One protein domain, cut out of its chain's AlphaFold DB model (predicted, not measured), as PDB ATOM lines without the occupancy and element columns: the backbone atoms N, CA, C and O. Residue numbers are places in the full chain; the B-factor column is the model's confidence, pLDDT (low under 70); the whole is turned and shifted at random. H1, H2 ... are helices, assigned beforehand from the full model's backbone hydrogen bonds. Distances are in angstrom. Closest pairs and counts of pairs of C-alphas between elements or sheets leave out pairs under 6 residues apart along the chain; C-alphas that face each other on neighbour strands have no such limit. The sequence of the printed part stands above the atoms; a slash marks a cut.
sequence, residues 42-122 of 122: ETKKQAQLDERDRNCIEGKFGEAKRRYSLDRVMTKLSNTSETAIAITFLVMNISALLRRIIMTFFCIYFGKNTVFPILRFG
ATOM      1  N   GLU A  42     206.782 318.236 385.351       87.31
ATOM      2  CA  GLU A  42     206.680 318.142 383.893       87.31
ATOM      3  C   GLU A  42     208.043 318.388 383.247       87.31
ATOM      4  O   GLU A  42     208.486 317.597 382.419       87.31
ATOM      5  N   THR A  43     208.761 319.419 383.703       85.06
ATOM      6  CA  THR A  43     210.107 319.744 383.209       85.06
ATOM      7  C   THR A  43     211.088 318.608 383.498       85.06
ATOM      8  O   THR A  43     211.891 318.242 382.639       85.06
ATOM      9  N   LYS A  44     211.001 317.991 384.686       87.56
ATOM     10  CA  LYS A  44     211.815 316.811 385.023       87.56
ATOM     11  C   LYS A  44     211.484 315.619 384.129       87.56
ATOM     12  O   LYS A  44     212.396 314.944 383.662       87.56
ATOM     13  N   LYS A  45     210.196 315.362 383.882       90.81
ATOM     14  CA  LYS A  45     209.750 314.269 383.009       90.81
ATOM     15  C   LYS A  45     210.240 314.473 381.575       90.81
ATOM     16  O   LYS A  45     210.744 313.527 380.982       90.81
ATOM     17  N   GLN A  46     210.155 315.696 381.051       88.50
ATOM     18  CA  GLN A  46     210.675 316.017 379.724       88.50
ATOM     19  C   GLN A  46     212.187 315.787 379.648       88.50
ATOM     20  O   GLN A  46     212.646 315.102 378.743       88.50
ATOM     21  N   ALA A  47     212.952 316.261 380.635       87.25
ATOM     22  CA  ALA A  47     214.397 316.039 380.675       87.25
ATOM     23  C   ALA A  47     214.765 314.544 380.713       87.25
ATOM     24  O   ALA A  47     215.734 314.134 380.085       87.25
ATOM     25  N   GLN A  48     213.983 313.715 381.413       90.00
ATOM     26  CA  GLN A  48     214.182 312.262 381.416       90.00
ATOM     27  C   GLN A  48     213.891 311.615 380.057       90.00
ATOM     28  O   GLN A  48     214.564 310.653 379.695       90.00
ATOM     29  N   LEU A  49     212.884 312.097 379.323       90.06
ATOM     30  CA  LEU A  49     212.596 311.618 377.970       90.06
ATOM     31  C   LEU A  49     213.718 312.018 377.010       90.06
ATOM     32  O   LEU A  49     214.274 311.148 376.349       90.06
ATOM     33  N   ASP A  50     214.128 313.288 377.045       89.12
ATOM     34  CA  ASP A  50     215.230 313.796 376.226       89.12
ATOM     35  C   ASP A  50     216.527 313.001 376.466       89.12
ATOM     36  O   ASP A  50     217.265 312.712 375.526       89.12
ATOM     37  N   GLU A  51     216.796 312.629 377.722       88.31
ATOM     38  CA  GLU A  51     217.963 311.832 378.107       88.31
ATOM     39  C   GLU A  51     217.854 310.370 377.657       88.31
ATOM     40  O   GLU A  51     218.845 309.771 377.244       88.31
ATOM     41  N   ARG A  52     216.655 309.776 377.697       90.31
ATOM     42  CA  ARG A  52     216.418 308.424 377.167       90.31
ATOM     43  C   ARG A  52     216.674 308.357 375.668       90.31
ATOM     44  O   ARG A  52     217.337 307.423 375.221       90.31
ATOM     45  N   ASP A  53     216.190 309.348 374.929       89.31
ATOM     46  CA  ASP A  53     216.390 309.429 373.484       89.31
ATOM     47  C   ASP A  53     217.882 309.602 373.163       89.31
ATOM     48  O   ASP A  53     218.433 308.872 372.336       89.31
ATOM     49  N   ARG A  54     218.576 310.481 373.904       88.25
ATOM     50  CA  ARG A  54     220.030 310.665 373.792       88.25
ATOM     51  C   ARG A  54     220.799 309.371 374.056       88.25
ATOM     52  O   ARG A  54     221.644 308.995 373.250       88.25
ATOM     53  N   ASN A  55     220.474 308.657 375.133       90.25
ATOM     54  CA  ASN A  55     221.129 307.396 375.484       90.25
ATOM     55  C   ASN A  55     220.962 306.329 374.396       90.25
ATOM     56  O   ASN A  55     221.901 305.577 374.125       90.25
ATOM     57  N   CYS A  56     219.790 306.255 373.755       90.88
ATOM     58  CA  CYS A  56     219.585 305.310 372.662       90.88
ATOM     59  C   CYS A  56     220.459 305.655 371.447       90.88
ATOM     60  O   CYS A  56     221.154 304.787 370.909       90.88
ATOM     61  N   ILE A  57     220.493 306.938 371.075       89.00
ATOM     62  CA  ILE A  57     221.320 307.452 369.979       89.00
ATOM     63  C   ILE A  57     222.809 307.198 370.255       89.00
ATOM     64  O   ILE A  57     223.503 306.623 369.414       89.00
ATOM     65  N   GLU A  58     223.305 307.555 371.442       90.75
ATOM     66  CA  GLU A  58     224.695 307.317 371.848       90.75
ATOM     67  C   GLU A  58     225.040 305.823 371.828       90.75
ATOM     68  O   GLU A  58     226.093 305.434 371.317       90.75
ATOM     69  N   GLY A  59     224.127 304.968 372.297       93.56
ATOM     70  CA  GLY A  59     224.272 303.517 372.216       93.56
ATOM     71  C   GLY A  59     224.417 303.020 370.775       93.56
ATOM     72  O   GLY A  59     225.286 302.191 370.492       93.56
ATOM     73  N   LYS A  60     223.626 303.559 369.838       93.31
ATOM     74  CA  LYS A  60     223.706 303.219 368.407       93.31
ATOM     75  C   LYS A  60     225.006 303.685 367.766       93.31
ATOM     76  O   LYS A  60     225.613 302.915 367.022       93.31
ATOM     77  N   PHE A  61     225.474 304.888 368.086       92.75
ATOM     78  CA  PHE A  61     226.783 305.355 367.628       92.75
ATOM     79  C   PHE A  61     227.927 304.529 368.229       92.75
ATOM     80  O   PHE A  61     228.875 304.199 367.519       92.75
ATOM     81  N   GLY A  62     227.829 304.125 369.497       95.56
ATOM     82  CA  GLY A  62     228.780 303.205 370.122       95.56
ATOM     83  C   GLY A  62     228.816 301.835 369.435       95.56
ATOM     84  O   GLY A  62     229.895 301.295 369.183       95.56
ATOM     85  N   GLU A  63     227.651 301.292 369.069       95.75
ATOM     86  CA  GLU A  63     227.542 300.066 368.270       95.75
ATOM     87  C   GLU A  63     228.195 300.244 366.892       95.75
ATOM     88  O   GLU A  63     229.003 299.409 366.486       95.75
ATOM     89  N   ALA A  64     227.902 301.343 366.193       96.12
ATOM     90  CA  ALA A  64     228.473 301.653 364.883       96.12
ATOM     91  C   ALA A  64     230.011 301.686 364.919       96.12
ATOM     92  O   ALA A  64     230.696 301.081 364.093       96.12
ATOM     93  N   LYS A  65     230.557 302.341 365.941       95.19
ATOM     94  CA  LYS A  65     231.992 302.465 366.189       95.19
ATOM     95  C   LYS A  65     232.670 301.134 366.493       95.19
ATOM     96  O   LYS A  65     233.644 300.780 365.831       95.19
ATOM     97  N   ARG A  66     232.124 300.368 367.446       95.75
ATOM     98  CA  ARG A  66     232.735 299.122 367.942       95.75
ATOM     99  C   ARG A  66     232.461 297.915 367.049       95.75
ATOM    100  O   ARG A  66     233.381 297.180 366.713       95.75
ATOM    101  N   ARG A  67     231.196 297.689 366.681       95.06
ATOM    102  CA  ARG A  67     230.752 296.495 365.943       95.06
ATOM    103  C   ARG A  67     230.890 296.660 364.437       95.06
ATOM    104  O   ARG A  67     231.239 295.701 363.757       95.06
ATOM    105  N   TYR A  68     230.631 297.861 363.932       95.00
ATOM    106  CA  TYR A  68     230.682 298.153 362.498       95.00
ATOM    107  C   TYR A  68     231.941 298.933 362.086       95.00
ATOM    108  O   TYR A  68     232.057 299.361 360.947       95.00
ATOM    109  N   SER A  69     232.922 299.047 362.989       93.06
ATOM    110  CA  SER A  69     234.254 299.609 362.729       93.06
ATOM    111  C   SER A  69     234.273 301.059 362.229       93.06
ATOM    112  O   SER A  69     235.248 301.454 361.590       93.06
ATOM    113  N   LEU A  70     233.275 301.888 362.574       95.44
ATOM    114  CA  LEU A  70     233.348 303.327 362.269       95.44
ATOM    115  C   LEU A  70     234.545 304.026 362.938       95.44
ATOM    116  O   LEU A  70     235.041 305.004 362.395       95.44
ATOM    117  N   ASP A  71     235.060 303.513 364.062       93.94
ATOM    118  CA  ASP A  71     236.285 304.045 364.692       93.94
ATOM    119  C   ASP A  71     237.569 303.698 363.908       93.94
ATOM    120  O   ASP A  71     238.649 304.173 364.248       93.94
ATOM    121  N   ARG A  72     237.481 302.853 362.869       93.19
ATOM    122  CA  ARG A  72     238.624 302.356 362.082       93.19
ATOM    123  C   ARG A  72     238.458 302.601 360.580       93.19
ATOM    124  O   ARG A  72     238.848 301.770 359.760       93.19
ATOM    125  N   VAL A  73     237.891 303.744 360.207       93.81
ATOM    126  CA  VAL A  73     237.865 304.195 358.808       93.81
ATOM    127  C   VAL A  73     239.242 304.773 358.454       93.81
ATOM    128  O   VAL A  73     239.550 305.912 358.782       93.81
ATOM    129  N   MET A  74     240.086 303.961 357.812       94.06
ATOM    130  CA  MET A  74     241.491 304.290 357.486       94.06
ATOM    131  C   MET A  74     241.703 304.699 356.018       94.06
ATOM    132  O   MET A  74     242.825 304.695 355.505       94.06
ATOM    133  N   THR A  75     240.621 304.993 355.305       94.06
ATOM    134  CA  THR A  75     240.650 305.443 353.913       94.06
ATOM    135  C   THR A  75     241.361 306.789 353.788       94.06
ATOM    136  O   THR A  75     241.188 307.681 354.615       94.06
ATOM    137  N   LYS A  76     242.183 306.942 352.744       93.69
ATOM    138  CA  LYS A  76     243.058 308.117 352.583       93.69
ATOM    139  C   LYS A  76     242.375 309.313 351.914       93.69
ATOM    140  O   LYS A  76     242.824 310.436 352.110       93.69
ATOM    141  N   LEU A  77     241.327 309.085 351.117       96.94
ATOM    142  CA  LEU A  77     240.598 310.143 350.412       96.94
ATOM    143  C   LEU A  77     239.228 310.380 351.052       96.94
ATOM    144  O   LEU A  77     238.559 309.425 351.457       96.94
ATOM    145  N   SER A  78     238.781 311.637 351.073       95.25
ATOM    146  CA  SER A  78     237.480 312.035 351.629       95.25
ATOM    147  C   SER A  78     236.318 311.257 351.012       95.25
ATOM    148  O   SER A  78     235.538 310.653 351.741       95.25
ATOM    149  N   ASN A  79     236.262 311.166 349.681       96.88
ATOM    150  CA  ASN A  79     235.212 310.444 348.960       96.88
ATOM    151  C   ASN A  79     235.133 308.954 349.349       96.88
ATOM    152  O   ASN A  79     234.047 308.397 349.517       96.88
ATOM    153  N   THR A  80     236.282 308.297 349.527       95.88
ATOM    154  CA  THR A  80     236.334 306.895 349.960       95.88
ATOM    155  C   THR A  80     235.910 306.732 351.419       95.88
ATOM    156  O   THR A  80     235.197 305.780 351.732       95.88
ATOM    157  N   SER A  81     236.266 307.681 352.291       96.75
ATOM    158  CA  SER A  81     235.813 307.711 353.687       96.75
ATOM    159  C   SER A  81     234.304 307.902 353.791       96.75
ATOM    160  O   SER A  81     233.641 307.152 354.503       96.75
ATOM    161  N   GLU A  82     233.742 308.848 353.040       96.38
ATOM    162  CA  GLU A  82     232.296 309.087 352.979       96.38
ATOM    163  C   GLU A  82     231.547 307.838 352.512       96.38
ATOM    164  O   GLU A  82     230.575 307.423 353.142       96.38
ATOM    165  N   THR A  83     232.051 307.183 351.462       96.56
ATOM    166  CA  THR A  83     231.467 305.942 350.939       96.56
ATOM    167  C   THR A  83     231.523 304.816 351.978       96.56
ATOM    168  O   THR A  83     230.524 304.133 352.202       96.56
ATOM    169  N   ALA A  84     232.656 304.638 352.667       96.06
ATOM    170  CA  ALA A  84     232.808 303.626 353.715       96.06
ATOM    171  C   ALA A  84     231.855 303.860 354.903       96.06
ATOM    172  O   ALA A  84     231.242 302.919 355.420       96.06
ATOM    173  N   ILE A  85     231.686 305.122 355.307       96.44
ATOM    174  CA  ILE A  85     230.748 305.519 356.359       96.44
ATOM    175  C   ILE A  85     229.304 305.251 355.907       96.44
ATOM    176  O   ILE A  85     228.535 304.628 356.643       96.44
ATOM    177  N   ALA A  86     228.936 305.650 354.688       96.81
ATOM    178  CA  ALA A  86     227.595 305.448 354.141       96.81
ATOM    179  C   ALA A  86     227.220 303.959 354.044       96.81
ATOM    180  O   ALA A  86     226.139 303.563 354.484       96.81
ATOM    181  N   ILE A  87     228.131 303.117 353.541       96.12
ATOM    182  CA  ILE A  87     227.932 301.663 353.473       96.12
ATOM    183  C   ILE A  87     227.760 301.079 354.877       96.12
ATOM    184  O   ILE A  87     226.880 300.248 355.091       96.12
ATOM    185  N   THR A  88     228.543 301.537 355.857       95.94
ATOM    186  CA  THR A  88     228.391 301.097 357.249       95.94
ATOM    187  C   THR A  88     226.977 301.360 357.771       95.94
ATOM    188  O   THR A  88     226.332 300.443 358.288       95.94
ATOM    189  N   PHE A  89     226.447 302.572 357.583       95.94
ATOM    190  CA  PHE A  89     225.076 302.893 357.994       95.94
ATOM    191  C   PHE A  89     224.021 302.082 357.228       95.94
ATOM    192  O   PHE A  89     223.042 301.630 357.828       95.94
ATOM    193  N   LEU A  90     224.228 301.834 355.932       96.81
ATOM    194  CA  LEU A  90     223.361 300.957 355.143       96.81
ATOM    195  C   LEU A  90     223.316 299.541 355.740       96.81
ATOM    196  O   LEU A  90     222.234 299.008 355.991       96.81
ATOM    197  N   VAL A  91     224.477 298.953 356.035       96.44
ATOM    198  CA  VAL A  91     224.585 297.611 356.630       96.44
ATOM    199  C   VAL A  91     223.939 297.563 358.016       96.44
ATOM    200  O   VAL A  91     223.232 296.604 358.331       96.44
ATOM    201  N   MET A  92     224.121 298.596 358.841       95.69
ATOM    202  CA  MET A  92     223.458 298.699 360.145       95.69
ATOM    203  C   MET A  92     221.931 298.673 360.018       95.69
ATOM    204  O   MET A  92     221.266 297.927 360.746       95.69
ATOM    205  N   ASN A  93     221.381 299.441 359.074       94.25
ATOM    206  CA  ASN A  93     219.942 299.497 358.818       94.25
ATOM    207  C   ASN A  93     219.400 298.157 358.306       94.25
ATOM    208  O   ASN A  93     218.411 297.652 358.843       94.25
ATOM    209  N   ILE A  94     220.080 297.531 357.341       96.31
ATOM    210  CA  ILE A  94     219.708 296.204 356.826       96.31
ATOM    211  C   ILE A  94     219.758 295.162 357.950       96.31
ATOM    212  O   ILE A  94     218.836 294.367 358.103       96.31
ATOM    213  N   SER A  95     220.789 295.191 358.795       94.69
ATOM    214  CA  SER A  95     220.915 294.284 359.939       94.69
ATOM    215  C   SER A  95     219.768 294.453 360.943       94.69
ATOM    216  O   SER A  95     219.247 293.467 361.468       94.69
ATOM    217  N   ALA A  96     219.332 295.690 361.198       91.94
ATOM    218  CA  ALA A  96     218.175 295.963 362.045       91.94
ATOM    219  C   ALA A  96     216.865 295.456 361.421       91.94
ATOM    220  O   ALA A  96     216.051 294.862 362.129       91.94
ATOM    221  N   LEU A  97     216.684 295.646 360.113       94.38
ATOM    222  CA  LEU A  97     215.530 295.140 359.372       94.38
ATOM    223  C   LEU A  97     215.479 293.607 359.381       94.38
ATOM    224  O   LEU A  97     214.451 293.033 359.731       94.38
ATOM    225  N   LEU A  98     216.597 292.941 359.083       94.94
ATOM    226  CA  LEU A  98     216.706 291.481 359.106       94.94
ATOM    227  C   LEU A  98     216.364 290.916 360.485       94.94
ATOM    228  O   LEU A  98     215.567 289.987 360.579       94.94
ATOM    229  N   ARG A  99     216.891 291.513 361.564       93.12
ATOM    230  CA  ARG A  99     216.531 291.113 362.935       93.12
ATOM    231  C   ARG A  99     215.027 291.191 363.174       93.12
ATOM    232  O   ARG A  99     214.483 290.292 363.801       93.12
ATOM    233  N   ARG A 100     214.352 292.229 362.676       91.88
ATOM    234  CA  ARG A 100     212.894 292.366 362.811       91.88
ATOM    235  C   ARG A 100     212.150 291.287 362.047       91.88
ATOM    236  O   ARG A 100     211.319 290.626 362.648       91.88
ATOM    237  N   ILE A 101     212.487 291.073 360.777       93.62
ATOM    238  CA  ILE A 101     211.852 290.048 359.936       93.62
ATOM    239  C   ILE A 101     212.006 288.666 360.575       93.62
ATOM    240  O   ILE A 101     211.025 287.943 360.729       93.62
ATOM    241  N   ILE A 102     213.221 288.334 361.010       93.06
ATOM    242  CA  ILE A 102     213.533 287.066 361.667       93.06
ATOM    243  C   ILE A 102     212.736 286.926 362.970       93.06
ATOM    244  O   ILE A 102     212.094 285.901 363.183       93.06
ATOM    245  N   MET A 103     212.712 287.956 363.822       89.19
ATOM    246  CA  MET A 103     211.937 287.926 365.069       89.19
ATOM    247  C   MET A 103     210.437 287.792 364.809       89.19
ATOM    248  O   MET A 103     209.780 287.014 365.491       89.19
ATOM    249  N   THR A 104     209.890 288.492 363.815       89.19
ATOM    250  CA  THR A 104     208.486 288.361 363.412       89.19
ATOM    251  C   THR A 104     208.183 286.943 362.935       89.19
ATOM    252  O   THR A 104     207.214 286.351 363.400       89.19
ATOM    253  N   PHE A 105     209.035 286.366 362.082       88.38
ATOM    254  CA  PHE A 105     208.906 284.983 361.627       88.38
ATOM    255  C   PHE A 105     208.920 283.994 362.801       88.38
ATOM    256  O   PHE A 105     208.024 283.160 362.913       88.38
ATOM    257  N   PHE A 106     209.874 284.140 363.727       88.44
ATOM    258  CA  PHE A 106     209.941 283.331 364.945       88.44
ATOM    259  C   PHE A 106     208.695 283.499 365.826       88.44
ATOM    260  O   PHE A 106     208.171 282.512 366.329       88.44
ATOM    261  N   CYS A 107     208.181 284.718 366.002       85.50
ATOM    262  CA  CYS A 107     206.988 284.957 366.820       85.50
ATOM    263  C   CYS A 107     205.735 284.297 366.227       85.50
ATOM    264  O   CYS A 107     204.949 283.714 366.974       85.50
ATOM    265  N   ILE A 108     205.574 284.362 364.900       86.31
ATOM    266  CA  ILE A 108     204.470 283.714 364.178       86.31
ATOM    267  C   ILE A 108     204.593 282.189 364.282       86.31
ATOM    268  O   ILE A 108     203.625 281.519 364.628       86.31
ATOM    269  N   TYR A 109     205.783 281.641 364.022       82.00
ATOM    270  CA  TYR A 109     205.997 280.193 363.961       82.00
ATOM    271  C   TYR A 109     205.968 279.513 365.341       82.00
ATOM    272  O   TYR A 109     205.437 278.417 365.478       82.00
ATOM    273  N   PHE A 110     206.499 280.166 366.380       79.75
ATOM    274  CA  PHE A 110     206.549 279.625 367.745       79.75
ATOM    275  C   PHE A 110     205.358 280.051 368.624       79.75
ATOM    276  O   PHE A 110     205.393 279.860 369.840       79.75
ATOM    277  N   GLY A 111     204.295 280.601 368.023       65.81
ATOM    278  CA  GLY A 111     202.970 280.691 368.637       65.81
ATOM    279  C   GLY A 111     202.914 281.449 369.964       65.81
ATOM    280  O   GLY A 111     202.283 280.983 370.912       65.81
ATOM    281  N   LYS A 112     203.548 282.624 370.062       56.59
ATOM    282  CA  LYS A 112     203.295 283.538 371.186       56.59
ATOM    283  C   LYS A 112     202.454 284.719 370.719       56.59
ATOM    284  O   LYS A 112     202.890 285.500 369.879       56.59
ATOM    285  N   ASN A 113     201.277 284.877 371.331       53.88
ATOM    286  CA  ASN A 113     200.462 286.099 371.315       53.88
ATOM    287  C   ASN A 113     201.197 287.242 372.039       53.88
ATOM    288  O   ASN A 113     200.757 287.742 373.069       53.88
ATOM    289  N   THR A 114     202.360 287.639 371.538       53.34
ATOM    290  CA  THR A 114     203.060 288.837 371.986       53.34
ATOM    291  C   THR A 114     202.965 289.850 370.866       53.34
ATOM    292  O   THR A 114     203.713 289.793 369.892       53.34
ATOM    293  N   VAL A 115     202.011 290.768 371.011       50.88
ATOM    294  CA  VAL A 115     201.937 292.003 370.233       50.88
ATOM    295  C   VAL A 115     203.234 292.767 370.495       50.88
ATOM    296  O   VAL A 115     203.367 293.473 371.492       50.88
ATOM    297  N   PHE A 116     204.232 292.586 369.633       50.66
ATOM    298  CA  PHE A 116     205.379 293.481 369.617       50.66
ATOM    299  C   PHE A 116     204.876 294.841 369.132       50.66
ATOM    300  O   PHE A 116     204.226 294.899 368.085       50.66
ATOM    301  N   PRO A 117     205.134 295.942 369.859       46.91
ATOM    302  CA  PRO A 117     204.748 297.255 369.383       46.91
ATOM    303  C   PRO A 117     205.529 297.516 368.093       46.91
ATOM    304  O   PRO A 117     206.746 297.687 368.099       46.91
ATOM    305  N   ILE A 118     204.804 297.536 366.975       52.38
ATOM    306  CA  ILE A 118     205.320 297.827 365.629       52.38
ATOM    307  C   ILE A 118     205.908 299.251 365.552       52.38
ATOM    308  O   ILE A 118     206.647 299.577 364.627       52.38
ATOM    309  N   LEU A 119     205.700 300.087 366.571       44.00
ATOM    310  CA  LEU A 119     206.344 301.385 366.707       44.00
ATOM    311  C   LEU A 119     207.199 301.459 367.972       44.00
ATOM    312  O   LEU A 119     206.704 301.757 369.055       44.00
ATOM    313  N   ARG A 120     208.504 301.256 367.794       35.66
ATOM    314  CA  ARG A 120     209.566 302.090 368.381       35.66
ATOM    315  C   ARG A 120     210.884 301.744 367.688       35.66
ATOM    316  O   ARG A 120     211.557 300.769 368.007       35.66
ATOM    317  N   PHE A 121     211.183 302.497 366.636       37.84
ATOM    318  CA  PHE A 121     212.563 302.780 366.249       37.84
ATOM    319  C   PHE A 121     212.950 304.127 366.856       37.84
ATOM    320  O   PHE A 121     212.084 304.985 367.033       37.84
ATOM    321  N   GLY A 122     214.239 304.269 367.135       44.22
ATOM    322  CA  GLY A 122     214.852 305.371 367.862       44.22
ATOM    323  C   GLY A 122     215.777 304.762 368.882       44.22
ATOM    324  O   GLY A 122     215.292 304.533 370.007       44.22
TER     325      GLY A 122
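This is residues 42 to 122 of the 122 residues of the protein "Transposase" of Nostoc sp. UCD120 (UniProt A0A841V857). Two long helices make a lopsided T: the last part of H1 meets H2 part way along its length, and the free first part of H1, residues 42 to 51, sticks out as the stem. A loop, residues 67 to 77, joins the end of H1 to the start of H2, and after H2 a tail without a named element, residues 110 to 122, folds back into the angle between the two helices. The printed part has 81 residues with two named helices, H1 then H2, and no named strand; its class is all helix. It is only just loose, close to extended, with a radius of gyration of the C-alphas of 17.3 A, and flat, spanning 51 by 43 by 17 A.

H1, residues 42 to 66, and H2, residues 78 to 109, only just touch, with 3 pairs of C-alphas within 8 A. The closest C-alphas are those of Ala 64 and Met 92, 7.5 A apart. H1 touches with residue 64 alone, and H2 with residues 88 to 92 alone. Their lines stand at 72 degrees, only just about perpendicular, and their centres are 20.6 A apart. In H1 and H2 every O i to N i+4 pair is within hydrogen-bond range.

H1 begins at C-alpha 42, (206.680, 318.142, 383.893), and measures 36.0 A from first to last C-alpha. H2 runs from C-alpha 78 at (237.480, 312.035, 351.629) to C-alpha 109 at (205.997, 280.193, 363.961), 46.4 A.

The two C-alphas farthest apart, those of Lys 76 and Asn 113, are 51.5 A apart. The printed part has no cut, and the link from H1 to H2, 11 residues, is long. Residues 108 to 114 stand free. The mean pLDDT of the printed part is 86.1, and residues 111 to 122 are under 70.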